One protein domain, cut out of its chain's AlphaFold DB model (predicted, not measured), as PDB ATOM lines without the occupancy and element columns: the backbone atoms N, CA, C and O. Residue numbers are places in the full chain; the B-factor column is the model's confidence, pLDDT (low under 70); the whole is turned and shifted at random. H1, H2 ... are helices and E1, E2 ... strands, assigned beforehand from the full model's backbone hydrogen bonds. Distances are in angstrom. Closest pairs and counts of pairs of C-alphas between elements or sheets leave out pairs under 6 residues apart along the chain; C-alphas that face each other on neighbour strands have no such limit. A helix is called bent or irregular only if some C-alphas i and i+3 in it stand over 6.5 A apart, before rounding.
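What this domain is: This is residues 168 to 326 of the 345 residues of the protein "UPF0261 domain-containing protein" of Deltaproteobacteria bacterium (UniProt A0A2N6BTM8). A parallel sheet of five strands has H1 over one face and H2 and H4 over the other, and beyond one end of it a smaller end part, with the strand pair E5 and E6 and the short helices H5 and H6, extends the long axis. H7 runs back from that strand pair toward the sheet's E7 edge. The printed part has 159 residues, with seven named helices and seven named strands in the order E1 H1 E2 H2 E3 H3 H4 E4 E5 H5 H6 E6 H7 E7. The large sheet runs E2 E1 E3 E4 E7, E5 and E6 are antiparallel, and the class is mixed, helices and strands. The whole is compact, with a radius of gyration of the C-alphas of 15.9 A, yet elongated, spanning 49 by 30 by 25 A.

Where its parts are: In the large sheet, E2 is residues 193 to 198, 16.8 A long, E1 168 to 172, 13.0 A, E3 218 to 221, E4 252 to 255 and E7 323 to 325. E1 begins at C-alpha 168 (154.208, 111.357, 122.085), and E7 ends at C-alpha 325 (145.356, 114.179, 108.332). H1 is residues 174 to 189, 22.9 A; it is irregular, with C-alphas 175 and 178 7.9 A apart. H2 is 202 to 212, 15.6 A, H4 245 to 249, H7 302 to 317, 21.8 A, and H3 226 to 232. E5 is 262 to 264, E6 297 to 299, H5 269 to 272 and H6 276 to 280.

How they stand to each other: In the large sheet N 170 and O 195 are 2.9 A apart, N 220 and O 169 2.8 A, N 221 and O 254 2.8 A, and N 255 and O 324 2.8 A, within hydrogen-bond range. H1 is on the sheet at a height of 8.8 A, over E2 and E1. H2 is on the opposite face at 9.6 A, and H4, over E4, is on the same face as H2. Three layers result, H2 and H7 on one face, H1 on the other. E1, H1, E2 and E3, H3 H4, E4 are strand-helix-strand units, parallel neighbour strands with helices between, with right-handed crossovers; E2, H2, E3 is a split one, E1 between its strands, also right-handed. H2 and H4 touch, closest at the C-alphas of Glu 208 and Ala 245, 5.7 A. H3 touches H7 at a steep tilt of 47 degrees, opposite ways, the C-alphas of Ser 228 and Val 308 5.7 A apart. N 263 of E5 and O 298 of E6 are 2.8 A apart. H5 and H6 only just touch, only at the corner, with 3 pairs of C-alphas within 8 A. Every O i to N i+4 pair is within hydrogen-bond range in H2, H3, H4, H6 and H7, and 10 of 12 in H1; H5 is too short for such a pair.

The domain as a whole: The farthest C-alphas, of Gly 191 and Gly 274, are 51.2 A apart. The printed part has no cut. The long links are H3 to H4 and H6 to E6. The mean pLDDT of the printed part is 95.6, and no printed residue is under 70.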
ATOM      1  N   VAL A 168     154.601 111.238 123.491       98.06
ATOM      2  CA  VAL A 168     154.208 111.357 122.085       98.06
ATOM      3  C   VAL A 168     155.273 110.755 121.184       98.06
ATOM      4  O   VAL A 168     156.438 111.154 121.225       98.06
ATOM      5  N   ALA A 169     154.861 109.811 120.344       98.38
ATOM      6  CA  ALA A 169     155.708 109.290 119.281       98.38
ATOM      7  C   ALA A 169     155.696 110.241 118.079       98.38
ATOM      8  O   ALA A 169     154.638 110.745 117.699       98.38
ATOM      9  N   VAL A 170     156.859 110.473 117.467       98.62
ATOM     10  CA  VAL A 170     156.984 111.314 116.268       98.62
ATOM     11  C   VAL A 170     157.772 110.575 115.202       98.62
ATOM     12  O   VAL A 170     158.930 110.237 115.423       98.62
ATOM     13  N   THR A 171     157.207 110.356 114.021       98.44
ATOM     14  CA  THR A 171     157.989 109.789 112.910       98.44
ATOM     15  C   THR A 171     158.703 110.887 112.133       98.44
ATOM     16  O   THR A 171     158.114 111.930 111.848       98.44
ATOM     17  N   GLY A 172     159.924 110.620 111.687       97.12
ATOM     18  CA  GLY A 172     160.656 111.499 110.784       97.12
ATOM     19  C   GLY A 172     161.704 110.747 109.975       97.12
ATOM     20  O   GLY A 172     162.096 109.627 110.299       97.12
ATOM     21  N   PHE A 173     162.207 111.373 108.919       94.00
ATOM     22  CA  PHE A 173     163.403 110.902 108.218       94.00
ATOM     23  C   PHE A 173     164.182 112.082 107.631       94.00
ATOM     24  O   PHE A 173     163.834 113.242 107.859       94.00
ATOM     25  N   GLN A 174     165.244 111.806 106.873       94.38
ATOM     26  CA  GLN A 174     166.128 112.844 106.341       94.38
ATOM     27  C   GLN A 174     165.361 113.942 105.578       94.38
ATOM     28  O   GLN A 174     165.590 115.127 105.833       94.38
ATOM     29  N   PHE A 175     164.405 113.568 104.721       95.56
ATOM     30  CA  PHE A 175     163.698 114.507 103.841       95.56
ATOM     31  C   PHE A 175     162.539 115.266 104.509       95.56
ATOM     32  O   PHE A 175     161.969 116.165 103.901       95.56
ATOM     33  N   THR A 176     162.201 114.958 105.766       96.38
ATOM     34  CA  THR A 176     161.238 115.721 106.592       96.38
ATOM     35  C   THR A 176     161.883 116.264 107.869       96.38
ATOM     36  O   THR A 176     161.192 116.721 108.783       96.38
ATOM     37  N   SER A 177     163.217 116.233 107.953       95.31
ATOM     38  CA  SER A 177     163.970 116.557 109.169       95.31
ATOM     39  C   SER A 177     163.687 117.966 109.700       95.31
ATOM     40  O   SER A 177     163.559 118.140 110.910       95.31
ATOM     41  N   GLY A 178     163.515 118.958 108.820       95.38
ATOM     42  CA  GLY A 178     163.139 120.323 109.204       95.38
ATOM     43  C   GLY A 178     161.800 120.381 109.947       95.38
ATOM     44  O   GLY A 178     161.746 120.850 111.082       95.38
ATOM     45  N   ALA A 179     160.740 119.832 109.344       95.81
ATOM     46  CA  ALA A 179     159.412 119.765 109.955       95.81
ATOM     47  C   ALA A 179     159.418 118.933 111.248       95.81
ATOM     48  O   ALA A 179     158.851 119.352 112.254       95.81
ATOM     49  N   THR A 180     160.130 117.802 111.247       97.44
ATOM     50  CA  THR A 180     160.254 116.914 112.413       97.44
ATOM     51  C   THR A 180     160.896 117.639 113.598       97.44
ATOM     52  O   THR A 180     160.380 117.580 114.708       97.44
ATOM     53  N   ARG A 181     161.990 118.381 113.376       98.12
ATOM     54  CA  ARG A 181     162.673 119.143 114.437       98.12
ATOM     55  C   ARG A 181     161.797 120.245 115.021       98.12
ATOM     56  O   ARG A 181     161.804 120.439 116.232       98.12
ATOM     57  N   ILE A 182     161.057 120.961 114.172       98.06
ATOM     58  CA  ILE A 182     160.115 121.995 114.620       98.06
ATOM     59  C   ILE A 182     158.998 121.358 115.452       98.06
ATOM     60  O   ILE A 182     158.696 121.845 116.535       98.06
ATOM     61  N   ALA A 183     158.428 120.249 114.980       97.88
ATOM     62  CA  ALA A 183     157.374 119.538 115.687       97.88
ATOM     63  C   ALA A 183     157.824 119.028 117.064       97.88
ATOM     64  O   ALA A 183     157.123 119.258 118.045       97.88
ATOM     65  N   ILE A 184     159.003 118.399 117.151       98.38
ATOM     66  CA  ILE A 184     159.582 117.941 118.424       98.38
ATOM     67  C   ILE A 184     159.701 119.115 119.397       98.38
ATOM     68  O   ILE A 184     159.171 119.039 120.501       98.38
ATOM     69  N   LYS A 185     160.301 120.227 118.955       98.50
ATOM     70  CA  LYS A 185     160.463 121.423 119.786       98.50
ATOM     71  C   LYS A 185     159.119 121.939 120.321       98.50
ATOM     72  O   LYS A 185     159.010 122.220 121.507       98.50
ATOM     73  N   LEU A 186     158.097 122.041 119.469       98.44
ATOM     74  CA  LEU A 186     156.771 122.526 119.873       98.44
ATOM     75  C   LEU A 186     156.082 121.589 120.879       98.44
ATOM     76  O   LEU A 186     155.422 122.056 121.803       98.44
ATOM     77  N   LEU A 187     156.236 120.273 120.714       98.06
ATOM     78  CA  LEU A 187     155.689 119.281 121.643       98.06
ATOM     79  C   LEU A 187     156.412 119.322 123.001       98.06
ATOM     80  O   LEU A 187     155.761 119.268 124.045       98.06
ATOM     81  N   GLU A 188     157.738 119.474 123.000       97.75
ATOM     82  CA  GLU A 188     158.543 119.636 124.218       97.75
ATOM     83  C   GLU A 188     158.196 120.933 124.965       97.75
ATOM     84  O   GLU A 188     158.019 120.914 126.184       97.75
ATOM     85  N   GLU A 189     158.030 122.050 124.246       98.06
ATOM     86  CA  GLU A 189     157.572 123.335 124.801       98.06
ATOM     87  C   GLU A 189     156.156 123.238 125.394       98.06
ATOM     88  O   GLU A 189     155.846 123.916 126.374       98.06
ATOM     89  N   ALA A 190     155.318 122.341 124.865       97.31
ATOM     90  CA  ALA A 190     154.010 122.003 125.426       97.31
ATOM     91  C   ALA A 190     154.080 121.049 126.641       97.31
ATOM     92  O   ALA A 190     153.043 120.649 127.174       97.31
ATOM     93  N   GLY A 191     155.281 120.679 127.102       96.38
ATOM     94  CA  GLY A 191     155.502 119.836 128.279       96.38
ATOM     95  C   GLY A 191     155.376 118.332 128.027       96.38
ATOM     96  O   GLY A 191     155.327 117.558 128.989       96.38
ATOM     97  N   LEU A 192     155.324 117.909 126.764       96.50
ATOM     98  CA  LEU A 192     155.233 116.503 126.372       96.50
ATOM     99  C   LEU A 192     156.625 115.863 126.331       96.50
ATOM    100  O   LEU A 192     157.634 116.527 126.097       96.50
ATOM    101  N   GLU A 193     156.679 114.558 126.568       96.44
ATOM    102  CA  GLU A 193     157.879 113.750 126.380       96.44
ATOM    103  C   GLU A 193     157.845 113.136 124.979       96.44
ATOM    104  O   GLU A 193     156.884 112.456 124.617       96.44
ATOM    105  N   VAL A 194     158.856 113.428 124.162       97.50
ATOM    106  CA  VAL A 194     158.814 113.165 122.720       97.50
ATOM    107  C   VAL A 194     159.790 112.059 122.337       97.50
ATOM    108  O   VAL A 194     160.964 112.103 122.693       97.50
ATOM    109  N   TYR A 195     159.308 111.088 121.561       97.44
ATOM    110  CA  TYR A 195     160.072 109.918 121.133       97.44
ATOM    111  C   TYR A 195     160.132 109.882 119.605       97.44
ATOM    112  O   TYR A 195     159.166 109.464 118.958       97.44
ATOM    113  N   PRO A 196     161.233 110.359 119.000       97.44
ATOM    114  CA  PRO A 196     161.386 110.347 117.557       97.44
ATOM    115  C   PRO A 196     161.720 108.942 117.037       97.44
ATOM    116  O   PRO A 196     162.629 108.280 117.533       97.44
ATOM    117  N   PHE A 197     161.034 108.524 115.976       97.56
ATOM    118  CA  PHE A 197     161.274 107.277 115.255       97.56
ATOM    119  C   PHE A 197     161.694 107.565 113.819       97.56
ATOM    120  O   PHE A 197     161.041 108.318 113.091       97.56
ATOM    121  N   HIS A 198     162.775 106.923 113.384       95.31
ATOM    122  CA  HIS A 198     163.185 106.970 111.988       95.31
ATOM    123  C   HIS A 198     162.268 106.093 111.129       95.31
ATOM    124  O   HIS A 198     162.224 104.875 111.308       95.31
ATOM    125  N   ALA A 199     161.574 106.709 110.167       94.94
ATOM    126  CA  ALA A 199     160.646 106.038 109.253       94.94
ATOM    127  C   ALA A 199     161.383 105.241 108.160       94.94
ATOM    128  O   ALA A 199     161.468 105.636 106.994       94.94
ATOM    129  N   GLN A 200     162.006 104.144 108.584       92.31
ATOM    130  CA  GLN A 200     162.816 103.232 107.773       92.31
ATOM    131  C   GLN A 200     162.229 101.807 107.782       92.31
ATOM    132  O   GLN A 200     162.963 100.833 107.634       92.31
ATOM    133  N   GLY A 201     160.924 101.656 108.027       91.62
ATOM    134  CA  GLY A 201     160.289 100.362 108.281       91.62
ATOM    135  C   GLY A 201     160.482  99.903 109.727       91.62
ATOM    136  O   GLY A 201     159.535  99.937 110.508       91.62
ATOM    137  N   VAL A 202     161.714  99.556 110.126       90.62
ATOM    138  CA  VAL A 202     162.006  98.991 111.466       90.62
ATOM    139  C   VAL A 202     161.593  99.934 112.599       90.62
ATOM    140  O   VAL A 202     160.935  99.508 113.543       90.62
ATOM    141  N   GLY A 203     161.918 101.227 112.495       93.31
ATOM    142  CA  GLY A 203     161.539 102.209 113.517       93.31
ATOM    143  C   GLY A 203     160.024 102.367 113.661       93.31
ATOM    144  O   GLY A 203     159.524 102.550 114.767       93.31
ATOM    145  N   GLU A 204     159.279 102.236 112.562       94.62
ATOM    146  CA  GLU A 204     157.816 102.292 112.578       94.62
ATOM    147  C   GLU A 204     157.220 101.037 113.217       94.62
ATOM    148  O   GLU A 204     156.281 101.153 113.999       94.62
ATOM    149  N   VAL A 205     157.792  99.857 112.947       93.69
ATOM    150  CA  VAL A 205     157.404  98.596 113.602       93.69
ATOM    151  C   VAL A 205     157.591  98.700 115.121       93.69
ATOM    152  O   VAL A 205     156.678  98.375 115.882       93.69
ATOM    153  N   SER A 206     158.734  99.225 115.580       93.75
ATOM    154  CA  SER A 206     158.992  99.437 117.011       93.75
ATOM    155  C   SER A 206     158.012 100.438 117.637       93.75
ATOM    156  O   SER A 206     157.477 100.177 118.715       93.75
ATOM    157  N   MET A 207     157.736 101.560 116.960       96.75
ATOM    158  CA  MET A 207     156.755 102.559 117.405       96.75
ATOM    159  C   MET A 207     155.364 101.938 117.575       96.75
ATOM    160  O   MET A 207     154.735 102.076 118.620       96.75
ATOM    161  N   GLU A 208     154.902 101.217 116.558       96.44
ATOM    162  CA  GLU A 208     153.622 100.513 116.523       96.44
ATOM    163  C   GLU A 208     153.483  99.476 117.642       96.44
ATOM    164  O   GLU A 208     152.396  99.319 118.203       96.44
ATOM    165  N   SER A 209     154.563  98.778 117.996       93.81
ATOM    166  CA  SER A 209     154.521  97.860 119.133       93.81
ATOM    167  C   SER A 209     154.408  98.593 120.464       93.81
ATOM    168  O   SER A 209     153.588  98.219 121.296       93.81
ATOM    169  N   LEU A 210     155.177  99.665 120.655       95.00
ATOM    170  CA  LEU A 210     155.107 100.473 121.873       95.00
ATOM    171  C   LEU A 210     153.725 101.114 122.061       95.00
ATOM    172  O   LEU A 210     153.238 101.203 123.186       95.00
ATOM    173  N   ILE A 211     153.057 101.503 120.971       96.31
ATOM    174  CA  ILE A 211     151.660 101.955 121.019       96.31
ATOM    175  C   ILE A 211     150.748 100.834 121.539       96.31
ATOM    176  O   ILE A 211     149.952 101.073 122.445       96.31
ATOM    177  N   ARG A 212     150.876  99.607 121.013       93.94
ATOM    178  CA  ARG A 212     150.070  98.449 121.458       93.94
ATOM    179  C   ARG A 212     150.346  98.050 122.906       93.94
ATOM    180  O   ARG A 212     149.448  97.569 123.586       93.94
ATOM    181  N   GLU A 213     151.562  98.288 123.385       91.44
ATOM    182  CA  GLU A 213     151.958  98.114 124.787       91.44
ATOM    183  C   GLU A 213     151.446  99.242 125.703       91.44
ATOM    184  O   GLU A 213     151.703  99.222 126.905       91.44
ATOM    185  N   GLY A 214     150.714 100.226 125.164       92.81
ATOM    186  CA  GLY A 214     150.145 101.336 125.928       92.81
ATOM    187  C   GLY A 214     151.185 102.356 126.390       92.81
ATOM    188  O   GLY A 214     150.971 103.052 127.381       92.81
ATOM    189  N   PHE A 215     152.339 102.432 125.717       94.56
ATOM    190  CA  PHE A 215     153.428 103.310 126.138       94.56
ATOM    191  C   PHE A 215     153.197 104.785 125.782       94.56
ATOM    192  O   PHE A 215     153.687 105.655 126.502       94.56
ATOM    193  N   PHE A 216     152.469 105.068 124.701       96.88
ATOM    194  CA  PHE A 216     152.247 106.420 124.181       96.88
ATOM    195  C   PHE A 216     150.823 106.921 124.422       96.88
ATOM    196  O   PHE A 216     149.866 106.161 124.314       96.88
ATOM    197  N   ASP A 217     150.694 108.226 124.655       96.12
ATOM    198  CA  ASP A 217     149.417 108.935 124.812       96.12
ATOM    199  C   ASP A 217     148.937 109.585 123.500       96.12
ATOM    200  O   ASP A 217     147.785 110.008 123.384       96.12
ATOM    201  N   GLY A 218     149.820 109.692 122.506       97.81
ATOM    202  CA  GLY A 218     149.501 110.228 121.189       97.81
ATOM    203  C   GLY A 218     150.621 110.028 120.174       97.81
ATOM    204  O   GLY A 218     151.750 109.669 120.520       97.81
ATOM    205  N   VAL A 219     150.301 110.264 118.903       98.62
ATOM    206  CA  VAL A 219     151.225 110.074 117.779       98.62
ATOM    207  C   VAL A 219     151.155 111.264 116.826       98.62
ATOM    208  O   VAL A 219     150.074 111.674 116.405       98.62
ATOM    209  N   LEU A 220     152.318 111.789 116.451       98.69
ATOM    210  CA  LEU A 220     152.484 112.693 115.320       98.69
ATOM    211  C   LEU A 220     153.269 111.976 114.214       98.69
ATOM    212  O   LEU A 220     154.499 111.918 114.203       98.69
ATOM    213  N   ASP A 221     152.533 111.416 113.270       98.44
ATOM    214  CA  ASP A 221     153.054 110.587 112.196       98.44
ATOM    215  C   ASP A 221     153.300 111.423 110.935       98.44
ATOM    216  O   ASP A 221     152.480 111.490 110.020       98.44
ATOM    217  N   LEU A 222     154.423 112.143 110.904       98.38
ATOM    218  CA  LEU A 222     154.784 112.958 109.742       98.38
ATOM    219  C   LEU A 222     155.204 112.130 108.520       98.38
ATOM    220  O   LEU A 222     155.243 112.686 107.424       98.38
ATOM    221  N   VAL A 223     155.587 110.859 108.701       98.12
ATOM    222  CA  VAL A 223     156.177 110.014 107.653       98.12
ATOM    223  C   VAL A 223     155.558 108.606 107.677       98.12
ATOM    224  O   VAL A 223     156.225 107.642 108.056       98.12
ATOM    225  N   PRO A 224     154.305 108.446 107.211       97.31
ATOM    226  CA  PRO A 224     153.591 107.169 107.169       97.31
ATOM    227  C   PRO A 224     154.029 106.263 106.005       97.31
ATOM    228  O   PRO A 224     153.307 105.342 105.611       97.31
ATOM    229  N   ALA A 225     155.205 106.522 105.427       96.62
ATOM    230  CA  ALA A 225     155.708 105.865 104.225       96.62
ATOM    231  C   ALA A 225     155.842 104.344 104.360       96.62
ATOM    232  O   ALA A 225     155.776 103.656 103.348       96.62
ATOM    233  N   GLY A 226     155.925 103.784 105.572       97.25
ATOM    234  CA  GLY A 226     155.862 102.337 105.762       97.25
ATOM    235  C   GLY A 226     154.629 101.680 105.114       97.25
ATOM    236  O   GLY A 226     154.714 100.520 104.700       97.25
ATOM    237  N   VAL A 227     153.516 102.417 104.962       97.75
ATOM    238  CA  VAL A 227     152.315 101.971 104.230       97.75
ATOM    239  C   VAL A 227     152.576 101.869 102.728       97.75
ATOM    240  O   VAL A 227     152.338 100.810 102.144       97.75
ATOM    241  N   SER A 228     153.069 102.942 102.096       97.44
ATOM    242  CA  SER A 228     153.346 102.958 100.653       97.44
ATOM    243  C   SER A 228     154.474 102.000 100.298       97.44
ATOM    244  O   SER A 228     154.358 101.241  99.343       97.44
ATOM    245  N   GLU A 229     155.526 101.948 101.106       97.56
ATOM    246  CA  GLU A 229     156.655 101.036 100.948       97.56
ATOM    247  C   GLU A 229     156.198  99.576 100.968       97.56
ATOM    248  O   GLU A 229     156.569  98.801 100.088       97.56
ATOM    249  N   ARG A 230     155.328  99.186 101.911       96.81
ATOM    250  CA  ARG A 230     154.770  97.828 101.923       96.81
ATOM    251  C   ARG A 230     153.874  97.564 100.715       96.81
ATOM    252  O   ARG A 230     154.048  96.536 100.064       96.81
ATOM    253  N   LEU A 231     152.926  98.456 100.430       97.00
ATOM    254  CA  LEU A 231     151.946  98.278  99.353       97.00
ATOM    255  C   LEU A 231     152.623  98.205  97.977       97.00
ATOM    256  O   LEU A 231     152.262  97.392  97.125       97.00
ATOM    257  N   LEU A 232     153.633  99.045  97.771       96.88
ATOM    258  CA  LEU A 232     154.335  99.164  96.504       96.88
ATOM    259  C   LEU A 232     155.532  98.213  96.399       96.88
ATOM    260  O   LEU A 232     155.995  97.950  95.291       96.88
ATOM    261  N   GLY A 233     155.980  97.627  97.511       95.44
ATOM    262  CA  GLY A 233     157.072  96.657  97.555       95.44
ATOM    263  C   GLY A 233     158.465  97.277  97.690       95.44
ATOM    264  O   GLY A 233     159.444  96.607  97.361       95.44
ATOM    265  N   GLY A 234     158.563  98.511  98.179       95.44
ATOM    266  CA  GLY A 234     159.823  99.194  98.465       95.44
ATOM    267  C   GLY A 234     160.591  98.592  99.644       95.44
ATOM    268  O   GLY A 234     160.209  97.557 100.192       95.44
ATOM    269  N   ASN A 235     161.719  99.191 100.006       93.94
ATOM    270  CA  ASN A 235     162.653  98.645 100.988       93.94
ATOM    271  C   ASN A 235     162.281  98.976 102.439       93.94
ATOM    272  O   ASN A 235     162.600  98.199 103.336       93.94
ATOM    273  N   ARG A 236     161.605 100.101 102.694       93.69
ATOM    274  CA  ARG A 236     161.325 100.598 104.058       93.69
ATOM    275  C   ARG A 236     159.944 100.154 104.532       93.69
ATOM    276  O   ARG A 236     159.118 100.962 104.944       93.69
ATOM    277  N   ARG A 237     159.649  98.862 104.394       93.81
ATOM    278  CA  ARG A 237     158.302  98.325 104.632       93.81
ATOM    279  C   ARG A 237     157.957  98.424 106.118       93.81
ATOM    280  O   ARG A 237     158.663  97.858 106.946       93.81
ATOM    281  N   GLY A 238     156.857  99.103 106.445       93.62
ATOM    282  CA  GLY A 238     156.238  98.995 107.771       93.62
ATOM    283  C   GLY A 238     155.530  97.648 107.926       93.62
ATOM    284  O   GLY A 238     155.580  96.828 107.011       93.62
ATOM    285  N   GLU A 239     154.833  97.405 109.036       93.38
ATOM    286  CA  GLU A 239     153.967  96.224 109.182       93.38
ATOM    287  C   GLU A 239     152.717  96.278 108.293       93.38
ATOM    288  O   GLU A 239     152.327  97.336 107.800       93.38
ATOM    289  N   ALA A 240     152.051  95.136 108.084       95.62
ATOM    290  CA  ALA A 240     150.767  95.112 107.367       95.62
ATOM    291  C   ALA A 240     149.713  95.994 108.062       95.62
ATOM    292  O   ALA A 240     148.905  96.664 107.412       95.62
ATOM    293  N   THR A 241     149.800  96.053 109.387       96.50
ATOM    294  CA  THR A 241     148.948  96.830 110.286       96.50
ATOM    295  C   THR A 241     149.414  98.276 110.477       96.50
ATOM    296  O   THR A 241     148.872  98.981 111.322       96.50
ATOM    297  N   ARG A 242     150.393  98.767 109.701       97.38
ATOM    298  CA  ARG A 242     150.880 100.153 109.808       97.38
ATOM    299  C   ARG A 242     149.716 101.162 109.755       97.38
ATOM    300  O   ARG A 242     148.858 101.012 108.889       97.38
ATOM    301  N   LEU A 243     149.727 102.166 110.638       97.25
ATOM    302  CA  LEU A 243     148.684 103.162 110.966       97.25
ATOM    303  C   LEU A 243     147.477 102.654 111.776       97.25
ATOM    304  O   LEU A 243     146.580 103.440 112.075       97.25
ATOM    305  N   GLU A 244     147.432 101.381 112.170       97.88
ATOM    306  CA  GLU A 244     146.280 100.840 112.907       97.88
ATOM    307  C   GLU A 244     146.471 100.929 114.426       97.88
ATOM    308  O   GLU A 244     145.505 101.189 115.140       97.88
ATOM    309  N   ALA A 245     147.708 100.820 114.933       97.81
ATOM    310  CA  ALA A 245     147.970 100.733 116.377       97.81
ATOM    311  C   ALA A 245     147.371 101.889 117.192       97.81
ATOM    312  O   ALA A 245     146.739 101.654 118.220       97.81
ATOM    313  N   ALA A 246     147.564 103.133 116.742       97.94
ATOM    314  CA  ALA A 246     147.070 104.312 117.455       97.94
ATOM    315  C   ALA A 246     145.537 104.352 117.479       97.94
ATOM    316  O   ALA A 246     144.926 104.619 118.515       97.94
ATOM    317  N   GLY A 247     144.920 104.015 116.343       96.88
ATOM    318  CA  GLY A 247     143.474 103.927 116.210       96.88
ATOM    319  C   GLY A 247     142.876 102.825 117.081       96.88
ATOM    320  O   GLY A 247     141.870 103.066 117.743       96.88
ATOM    321  N   ASP A 248     143.509 101.653 117.128       97.44
ATOM    322  CA  ASP A 248     143.076 100.515 117.943       97.44
ATOM    323  C   ASP A 248     143.186 100.786 119.442       97.44
ATOM    324  O   ASP A 248     142.281 100.406 120.193       97.44
ATOM    325  N   ALA A 249     144.263 101.460 119.859       97.56
ATOM    326  CA  ALA A 249     144.500 101.888 121.235       97.56
ATOM    327  C   ALA A 249     143.617 103.077 121.660       97.56
ATOM    328  O   ALA A 249     143.535 103.388 122.846       97.56
ATOM    329  N   GLY A 250     142.952 103.746 120.712       97.62
ATOM    330  CA  GLY A 250     142.092 104.898 120.984       97.62
ATOM    331  C   GLY A 250     142.849 106.187 121.324       97.62
ATOM    332  O   GLY A 250     142.239 107.125 121.836       97.62
ATOM    333  N   ILE A 251     144.154 106.253 121.043       97.75
ATOM    334  CA  ILE A 251     144.976 107.443 121.297       97.75
ATOM    335  C   ILE A 251     144.894 108.429 120.127       97.75
ATOM    336  O   ILE A 251     144.600 108.054 118.991       97.75
ATOM    337  N   ALA A 252     145.147 109.708 120.402       97.31
ATOM    338  CA  ALA A 252     145.087 110.743 119.376       97.31
ATOM    339  C   ALA A 252     146.229 110.582 118.358       97.31
ATOM    340  O   ALA A 252     147.388 110.418 118.744       97.31
ATOM    341  N   GLN A 253     145.910 110.686 117.066       98.25
ATOM    342  CA  GLN A 253     146.897 110.643 115.987       98.25
ATOM    343  C   GLN A 253     146.734 111.802 115.001       98.25
ATOM    344  O   GLN A 253     145.635 112.104 114.531       98.25
ATOM    345  N   VAL A 254     147.853 112.439 114.665       98.44
ATOM    346  CA  VAL A 254     147.950 113.454 113.613       98.44
ATOM    347  C   VAL A 254     148.939 112.955 112.571       98.44
ATOM    348  O   VAL A 254     150.072 112.635 112.913       98.44
ATOM    349  N   ILE A 255     148.517 112.883 111.314       98.50
ATOM    350  CA  ILE A 255     149.281 112.286 110.219       98.50
ATOM    351  C   ILE A 255     149.573 113.347 109.157       98.50
ATOM    352  O   ILE A 255     148.733 114.207 108.895       98.50
ATOM    353  N   ALA A 256     150.742 113.279 108.524       97.94
ATOM    354  CA  ALA A 256     151.089 114.053 107.330       97.94
ATOM    355  C   ALA A 256     151.623 113.115 106.225       97.94
ATOM    356  O   ALA A 256     152.019 111.997 106.526       97.94
ATOM    357  N   PRO A 257     151.660 113.514 104.942       97.06
ATOM    358  CA  PRO A 257     151.986 112.615 103.824       97.06
ATOM    359  C   PRO A 257     153.495 112.412 103.585       97.06
ATOM    360  O   PRO A 257     153.892 112.038 102.479       97.06
ATOM    361  N   GLY A 258     154.361 112.695 104.560       97.19
ATOM    362  CA  GLY A 258     155.804 112.675 104.335       97.19
ATOM    363  C   GLY A 258     156.297 111.317 103.837       97.19
ATOM    364  O   GLY A 258     155.929 110.267 104.363       97.19
ATOM    365  N   GLY A 259     157.126 111.327 102.794       95.81
ATOM    366  CA  GLY A 259     157.690 110.111 102.211       95.81
ATOM    367  C   GLY A 259     156.708 109.254 101.409       95.81
ATOM    368  O   GLY A 259     157.145 108.247 100.863       95.81
ATOM    369  N   LEU A 260     155.423 109.622 101.299       96.94
ATOM    370  CA  LEU A 260     154.503 108.984 100.345       96.94
ATOM    371  C   LEU A 260     154.855 109.329  98.896       96.94
ATOM    372  O   LEU A 260     154.456 108.620  97.986       96.94
ATOM    373  N   ASP A 261     155.606 110.410  98.711       95.69
ATOM    374  CA  ASP A 261     156.032 111.015  97.456       95.69
ATOM    375  C   ASP A 261     157.237 110.304  96.803       95.69
ATOM    376  O   ASP A 261     157.718 110.709  95.738       95.69
ATOM    377  N   MET A 262     157.732 109.243  97.447       96.31
ATOM    378  CA  MET A 262     158.873 108.447  97.015       96.31
ATOM    379  C   MET A 262     158.733 106.976  97.423       96.31
ATOM    380  O   MET A 262     158.006 106.627  98.351       96.31
ATOM    381  N   LEU A 263     159.457 106.113  96.717       97.12
ATOM    382  CA  LEU A 263     159.544 104.683  96.968       97.12
ATOM    383  C   LEU A 263     161.011 104.262  97.032       97.12
ATOM    384  O   LEU A 263     161.733 104.396  96.038       97.12
ATOM    385  N   SER A 264     161.425 103.691  98.159       96.38
ATOM    386  CA  SER A 264     162.793 103.220  98.338       96.38
ATOM    387  C   SER A 264     163.006 101.914  97.587       96.38
ATOM    388  O   SER A 264     162.355 100.905  97.855       96.38
ATOM    389  N   CYS A 265     163.912 101.922  96.615       95.38
ATOM    390  CA  CYS A 265     164.089 100.815  95.673       95.38
ATOM    391  C   CYS A 265     165.544 100.375  95.488       95.38
ATOM    392  O   CYS A 265     165.817  99.499  94.668       95.38
ATOM    393  N   GLY A 266     166.477 100.935  96.258       93.19
ATOM    394  CA  GLY A 266     167.888 100.571  96.172       93.19
ATOM    395  C   GLY A 266     168.190  99.083  96.461       93.19
ATOM    396  O   GLY A 266     167.318  98.327  96.912       93.19
ATOM    397  N   PRO A 267     169.432  98.632  96.224       93.94
ATOM    398  CA  PRO A 267     170.494  99.338  95.504       93.94
ATOM    399  C   PRO A 267     170.190  99.531  94.009       93.94
ATOM    400  O   PRO A 267     169.384  98.795  93.442       93.94
ATOM    401  N   LEU A 268     170.877 100.478  93.360       90.25
ATOM    402  CA  LEU A 268     170.658 100.826  91.945       90.25
ATOM    403  C   LEU A 268     170.821  99.624  91.001       90.25
ATOM    404  O   LEU A 268     170.022  99.439  90.088       90.25
ATOM    405  N   ALA A 269     171.795  98.752  91.282       90.44
ATOM    406  CA  ALA A 269     172.077  97.552  90.490       90.44
ATOM    407  C   ALA A 269     170.889  96.570  90.376       90.44
ATOM    408  O   ALA A 269     170.871  95.730  89.477       90.44
ATOM    409  N   ARG A 270     169.870  96.668  91.248       90.25
ATOM    410  CA  ARG A 270     168.628  95.885  91.114       90.25
ATOM    411  C   ARG A 270     167.858  96.235  89.841       90.25
ATOM    412  O   ARG A 270     167.235  95.347  89.261       90.25
ATOM    413  N   GLY A 271     167.929  97.492  89.403       83.06
ATOM    414  CA  GLY A 271     167.295  97.951  88.169       83.06
ATOM    415  C   GLY A 271     167.808  97.206  86.941       83.06
ATOM    416  O   GLY A 271     167.011  96.725  86.138       83.06
ATOM    417  N   ASP A 272     169.126  97.029  86.856       81.00
ATOM    418  CA  ASP A 272     169.781  96.328  85.747       81.00
ATOM    419  C   ASP A 272     169.659  94.798  85.865       81.00
ATOM    420  O   ASP A 272     169.642  94.085  84.863       81.00
ATOM    421  N   GLY A 273     169.527  94.282  87.091       78.25
ATOM    422  CA  GLY A 273     169.447  92.850  87.398       78.25
ATOM    423  C   GLY A 273     168.085  92.185  87.160       78.25
ATOM    424  O   GLY A 273     167.907  91.027  87.532       78.25
ATOM    425  N   GLY A 274     167.106  92.890  86.579       80.56
ATOM    426  CA  GLY A 274     165.775  92.334  86.297       80.56
ATOM    427  C   GLY A 274     164.891  92.138  87.535       80.56
ATOM    428  O   GLY A 274     163.960  91.324  87.506       80.56
ATOM    429  N   ASP A 275     165.165  92.881  88.613       92.69
ATOM    430  CA  ASP A 275     164.377  92.859  89.843       92.69
ATOM    431  C   ASP A 275     162.891  93.149  89.567       92.69
ATOM    432  O   ASP A 275     162.528  94.042  88.793       92.69
ATOM    433  N   ARG A 276     162.011  92.373  90.211       91.75
ATOM    434  CA  ARG A 276     160.564  92.443  89.970       91.75
ATOM    435  C   ARG A 276     159.981  93.810  90.310       91.75
ATOM    436  O   ARG A 276     159.167  94.299  89.540       91.75
ATOM    437  N   LEU A 277     160.407  94.438  91.409       93.31
ATOM    438  CA  LEU A 277     159.930  95.768  91.794       93.31
ATOM    439  C   LEU A 277     160.255  96.783  90.692       93.31
ATOM    440  O   LEU A 277     159.379  97.518  90.239       93.31
ATOM    441  N   TRP A 278     161.509  96.780  90.235       94.56
ATOM    442  CA  TRP A 278     162.000  97.706  89.216       94.56
ATOM    443  C   TRP A 278     161.294  97.529  87.877       94.56
ATOM    444  O   TRP A 278     160.863  98.515  87.272       94.56
ATOM    445  N   ARG A 279     161.144  96.279  87.430       93.44
ATOM    446  CA  ARG A 279     160.493  95.944  86.164       93.44
ATOM    447  C   ARG A 279     158.992  96.213  86.210       93.44
ATOM    448  O   ARG A 279     158.489  96.948  85.362       93.44
ATOM    449  N   ASP A 280     158.292  95.639  87.187       93.31
ATOM    450  CA  ASP A 280     156.825  95.629  87.234       93.31
ATOM    451  C   ASP A 280     156.275  97.045  87.487       93.31
ATOM    452  O   ASP A 280     155.221  97.401  86.964       93.31
ATOM    453  N   ARG A 281     157.023  97.903  88.205       94.06
ATOM    454  CA  ARG A 281     156.657  99.316  88.426       94.06
ATOM    455  C   ARG A 281     157.347 100.301  87.478       94.06
ATOM    456  O   ARG A 281     157.093 101.505  87.557       94.06
ATOM    457  N   GLY A 282     158.199  99.824  86.572       93.44
ATOM    458  CA  GLY A 282     158.897 100.658  85.592       93.44
ATOM    459  C   GLY A 282     159.763 101.753  86.220       93.44
ATOM    460  O   GLY A 282     159.768 102.878  85.719       93.44
ATOM    461  N   LEU A 283     160.465 101.448  87.318       94.62
ATOM    462  CA  LEU A 283     161.186 102.441  88.128       94.62
ATOM    463  C   LEU A 283     162.318 103.143  87.362       94.62
ATOM    464  O   LEU A 283     162.528 104.334  87.561       94.62
ATOM    465  N   MET A 284     162.964 102.455  86.412       90.81
ATOM    466  CA  MET A 284     164.016 103.033  85.556       90.81
ATOM    467  C   MET A 284     163.551 104.237  84.721       90.81
ATOM    468  O   MET A 284     164.375 105.016  84.257       90.81
ATOM    469  N   ARG A 285     162.239 104.386  84.493       91.69
ATOM    470  CA  ARG A 285     161.660 105.480  83.692       91.69
ATOM    471  C   ARG A 285     161.175 106.657  84.541       91.69
ATOM    472  O   ARG A 285     160.534 107.560  84.011       91.69
ATOM    473  N   ARG A 286     161.404 106.627  85.854       93.19
ATOM    474  CA  ARG A 286     160.907 107.636  86.795       93.19
ATOM    475  C   ARG A 286     161.995 108.638  87.153       93.19
ATOM    476  O   ARG A 286     163.176 108.383  86.943       93.19
ATOM    477  N   LYS A 287     161.593 109.762  87.753       95.38
ATOM    478  CA  LYS A 287     162.535 110.622  88.476       95.38
ATOM    479  C   LYS A 287     163.122 109.817  89.638       95.38
ATOM    480  O   LYS A 287     162.366 109.261  90.438       95.38
ATOM    481  N   LEU A 288     164.448 109.737  89.690       95.62
ATOM    482  CA  LEU A 288     165.195 109.045  90.735       95.62
ATOM    483  C   LEU A 288     166.034 110.053  91.515       95.62
ATOM    484  O   LEU A 288     166.654 110.941  90.932       95.62
ATOM    485  N   TYR A 289     166.103 109.863  92.825       96.44
ATOM    486  CA  TYR A 289     167.086 110.497  93.684       96.44
ATOM    487  C   TYR A 289     168.060 109.427  94.189       96.44
ATOM    488  O   TYR A 289     167.652 108.446  94.811       96.44
ATOM    489  N   ILE A 290     169.349 109.601  93.881       95.44
ATOM    490  CA  ILE A 290     170.409 108.616  94.142       95.44
ATOM    491  C   ILE A 290     171.508 109.300  94.966       95.44
ATOM    492  O   ILE A 290     172.451 109.849  94.395       95.44
ATOM    493  N   PRO A 291     171.388 109.335  96.304       92.06
ATOM    494  CA  PRO A 291     172.451 109.847  97.163       92.06
ATOM    495  C   PRO A 291     173.672 108.913  97.203       92.06
ATOM    496  O   PRO A 291     174.782 109.392  97.412       92.06
ATOM    497  N   ASP A 292     173.480 107.602  97.007       92.00
ATOM    498  CA  ASP A 292     174.550 106.612  96.828       92.00
ATOM    499  C   ASP A 292     174.026 105.316  96.174       92.00
ATOM    500  O   ASP A 292     172.860 105.212  95.811       92.00
ATOM    501  N   ASN A 293     174.893 104.311  96.007       86.19
ATOM    502  CA  ASN A 293     174.540 103.059  95.329       86.19
ATOM    503  C   ASN A 293     173.521 102.191  96.094       86.19
ATOM    504  O   ASN A 293     172.779 101.435  95.471       86.19
ATOM    505  N   LEU A 294     173.495 102.258  97.430       91.00
ATOM    506  CA  LEU A 294     172.587 101.460  98.262       91.00
ATOM    507  C   LEU A 294     171.226 102.137  98.427       91.00
ATOM    508  O   LEU A 294     170.208 101.451  98.511       91.00
ATOM    509  N   ARG A 295     171.205 103.470  98.460       93.44
ATOM    510  CA  ARG A 295     170.010 104.283  98.676       93.44
ATOM    511  C   ARG A 295     169.548 104.893  97.361       93.44
ATOM    512  O   ARG A 295     170.201 105.776  96.818       93.44
ATOM    513  N   VAL A 296     168.395 104.434  96.880       95.69
ATOM    514  CA  VAL A 296     167.733 104.964  95.684       95.69
ATOM    515  C   VAL A 296     166.263 105.175  95.994       95.69
ATOM    516  O   VAL A 296     165.600 104.248  96.460       95.69
ATOM    517  N   GLU A 297     165.771 106.375  95.705       96.62
ATOM    518  CA  GLU A 297     164.377 106.768  95.894       96.62
ATOM    519  C   GLU A 297     163.757 107.090  94.532       96.62
ATOM    520  O   GLU A 297     164.262 107.940  93.794       96.62
ATOM    521  N   ALA A 298     162.669 106.410  94.181       96.75
ATOM    522  CA  ALA A 298     161.931 106.651  92.945       96.75
ATOM    523  C   ALA A 298     160.657 107.452  93.219       96.75
ATOM    524  O   ALA A 298     159.927 107.144  94.158       96.75
ATOM    525  N   ARG A 299     160.340 108.435  92.371       97.12
ATOM    526  CA  ARG A 299     159.071 109.177  92.457       97.12
ATOM    527  C   ARG A 299     157.876 108.219  92.358       97.12
ATOM    528  O   ARG A 299     157.790 107.414  91.425       97.12
ATOM    529  N   THR A 300     156.939 108.312  93.296       96.88
ATOM    530  CA  THR A 300     155.624 107.660  93.180       96.88
ATOM    531  C   THR A 300     154.765 108.387  92.158       96.88
ATOM    532  O   THR A 300     154.807 109.612  92.080       96.88
ATOM    533  N   ASN A 301     153.962 107.654  91.391       95.38
ATOM    534  CA  ASN A 301     153.053 108.264  90.418       95.38
ATOM    535  C   ASN A 301     151.633 108.456  90.983       95.38
ATOM    536  O   ASN A 301     151.274 107.898  92.017       95.38
ATOM    537  N   ALA A 302     150.792 109.204  90.265       94.94
ATOM    538  CA  ALA A 302     149.427 109.509  90.697       94.94
ATOM    539  C   ALA A 302     148.517 108.276  90.882       94.94
ATOM    540  O   ALA A 302     147.597 108.326  91.692       94.94
ATOM    541  N   VAL A 303     148.729 107.180  90.141       95.81
ATOM    542  CA  VAL A 303     147.950 105.940  90.318       95.81
ATOM    543  C   VAL A 303     148.324 105.283  91.643       95.81
ATOM    544  O   VAL A 303     147.447 105.005  92.452       95.81
ATOM    545  N   GLU A 304     149.620 105.136  91.904       97.12
ATOM    546  CA  GLU A 304     150.130 104.577  93.160       97.12
ATOM    547  C   GLU A 304     149.728 105.427  94.363       97.12
ATOM    548  O   GLU A 304     149.330 104.892  95.391       97.12
ATOM    549  N   LEU A 305     149.776 106.754  94.236       97.06
ATOM    550  CA  LEU A 305     149.348 107.655  95.302       97.06
ATOM    551  C   LEU A 305     147.853 107.536  95.608       97.06
ATOM    552  O   LEU A 305     147.479 107.653  96.771       97.06
ATOM    553  N   ARG A 306     147.000 107.261  94.610       97.88
ATOM    554  CA  ARG A 306     145.579 106.959  94.861       97.88
ATOM    555  C   ARG A 306     145.415 105.650  95.625       97.88
ATOM    556  O   ARG A 306     144.710 105.642  96.627       97.88
ATOM    557  N   GLU A 307     146.115 104.589  95.220       97.94
ATOM    558  CA  GLU A 307     146.097 103.298  95.932       97.94
ATOM    559  C   GLU A 307     146.559 103.454  97.393       97.94
ATOM    560  O   GLU A 307     145.940 102.935  98.325       97.94
ATOM    561  N   VAL A 308     147.631 104.217  97.612       98.25
ATOM    562  CA  VAL A 308     148.155 104.527  98.947       98.25
ATOM    563  C   VAL A 308     147.158 105.361  99.751       98.25
ATOM    564  O   VAL A 308     146.921 105.055 100.918       98.25
ATOM    565  N   ALA A 309     146.552 106.387  99.150       98.00
ATOM    566  CA  ALA A 309     145.566 107.230  99.817       98.00
ATOM    567  C   ALA A 309     144.330 106.428 100.246       98.00
ATOM    568  O   ALA A 309     143.860 106.600 101.367       98.00
ATOM    569  N   GLU A 310     143.840 105.511  99.407       98.38
ATOM    570  CA  GLU A 310     142.748 104.596  99.754       98.38
ATOM    571  C   GLU A 310     143.120 103.688 100.934       98.38
ATOM    572  O   GLU A 310     142.334 103.534 101.873       98.38
ATOM    573  N   ALA A 311     144.335 103.129 100.932       98.12
ATOM    574  CA  ALA A 311     144.825 102.295 102.026       98.12
ATOM    575  C   ALA A 311     144.941 103.078 103.345       98.12
ATOM    576  O   ALA A 311     144.471 102.608 104.384       98.12
ATOM    577  N   VAL A 312     145.524 104.282 103.306       98.19
ATOM    578  CA  VAL A 312     145.637 105.179 104.466       98.19
ATOM    579  C   VAL A 312     144.250 105.578 104.969       98.19
ATOM    580  O   VAL A 312     143.971 105.432 106.157       98.19
ATOM    581  N   ALA A 313     143.349 106.006 104.082       98.06
ATOM    582  CA  ALA A 313     141.991 106.397 104.445       98.06
ATOM    583  C   ALA A 313     141.224 105.243 105.100       98.06
ATOM    584  O   ALA A 313     140.587 105.441 106.131       98.06
ATOM    585  N   LYS A 314     141.321 104.020 104.562       98.06
ATOM    586  CA  LYS A 314     140.685 102.832 105.154       98.06
ATOM    587  C   LYS A 314     141.157 102.583 106.590       98.06
ATOM    588  O   LYS A 314     140.335 102.305 107.465       98.06
ATOM    589  N   LYS A 315     142.466 102.691 106.829       97.56
ATOM    590  CA  LYS A 315     143.079 102.504 108.151       97.56
ATOM    591  C   LYS A 315     142.624 103.588 109.130       97.56
ATOM    592  O   LYS A 315     142.124 103.265 110.202       97.56
ATOM    593  N   LEU A 316     142.688 104.858 108.728       97.25
ATOM    594  CA  LEU A 316     142.276 105.986 109.574       97.25
ATOM    595  C   LEU A 316     140.766 106.007 109.857       97.25
ATOM    596  O   LEU A 316     140.368 106.298 110.978       97.25
ATOM    597  N   ASN A 317     139.923 105.624 108.893       97.50
ATOM    598  CA  ASN A 317     138.471 105.512 109.087       97.50
ATOM    599  C   ASN A 317     138.073 104.394 110.065       97.50
ATOM    600  O   ASN A 317     136.939 104.375 110.537       97.50
ATOM    601  N   SER A 318     138.983 103.462 110.356       97.00
ATOM    602  CA  SER A 318     138.771 102.389 111.334       97.00
ATOM    603  C   SER A 318     139.264 102.767 112.738       97.00
ATOM    604  O   SER A 318     139.115 101.978 113.671       97.00
ATOM    605  N   ALA A 319     139.859 103.954 112.908       97.19
ATOM    606  CA  ALA A 319     140.392 104.402 114.186       97.19
ATOM    607  C   ALA A 319     139.277 104.621 115.220       97.19
ATOM    608  O   ALA A 319     138.254 105.242 114.937       97.19
ATOM    609  N   LYS A 320     139.501 104.148 116.450       96.88
ATOM    610  CA  LYS A 320     138.584 104.346 117.584       96.88
ATOM    611  C   LYS A 320     138.852 105.661 118.323       96.88
ATOM    612  O   LYS A 320     137.979 106.145 119.038       96.88
ATOM    613  N   GLY A 321     140.057 106.214 118.172       94.50
ATOM    614  CA  GLY A 321     140.482 107.497 118.738       94.50
ATOM    615  C   GLY A 321     140.461 108.645 117.719       94.50
ATOM    616  O   GLY A 321     140.270 108.407 116.525       94.50
ATOM    617  N   PRO A 322     140.683 109.898 118.162       96.44
ATOM    618  CA  PRO A 322     140.739 111.054 117.271       96.44
ATOM    619  C   PRO A 322     141.864 110.927 116.236       96.44
ATOM    620  O   PRO A 322     143.019 110.693 116.595       96.44
ATOM    621  N   ALA A 323     141.532 111.139 114.963       97.56
ATOM    622  CA  ALA A 323     142.485 111.124 113.861       97.56
ATOM    623  C   ALA A 323     142.364 112.397 113.014       97.56
ATOM    624  O   ALA A 323     141.259 112.824 112.676       97.56
ATOM    625  N   ALA A 324     143.501 112.989 112.650       97.62
ATOM    626  CA  ALA A 324     143.573 114.112 111.721       97.62
ATOM    627  C   ALA A 324     144.661 113.871 110.672       97.62
ATOM    628  O   ALA A 324     145.757 113.429 111.006       97.62
ATOM    629  N   PHE A 325     144.374 114.204 109.414       97.88
ATOM    630  CA  PHE A 325     145.356 114.179 108.332       97.88
ATOM    631  C   PHE A 325     145.622 115.606 107.854       97.88
ATOM    632  O   PHE A 325     144.705 116.305 107.423       97.88
ATOM    633  N   ILE A 326     146.872 116.047 107.938       96.38
ATOM    634  CA  ILE A 326     147.320 117.366 107.499       96.38
ATOM    635  C   ILE A 326     147.957 117.204 106.125       96.38
ATOM    636  O   ILE A 326     148.916 116.451 105.973       96.38
TER     637      ILE A 326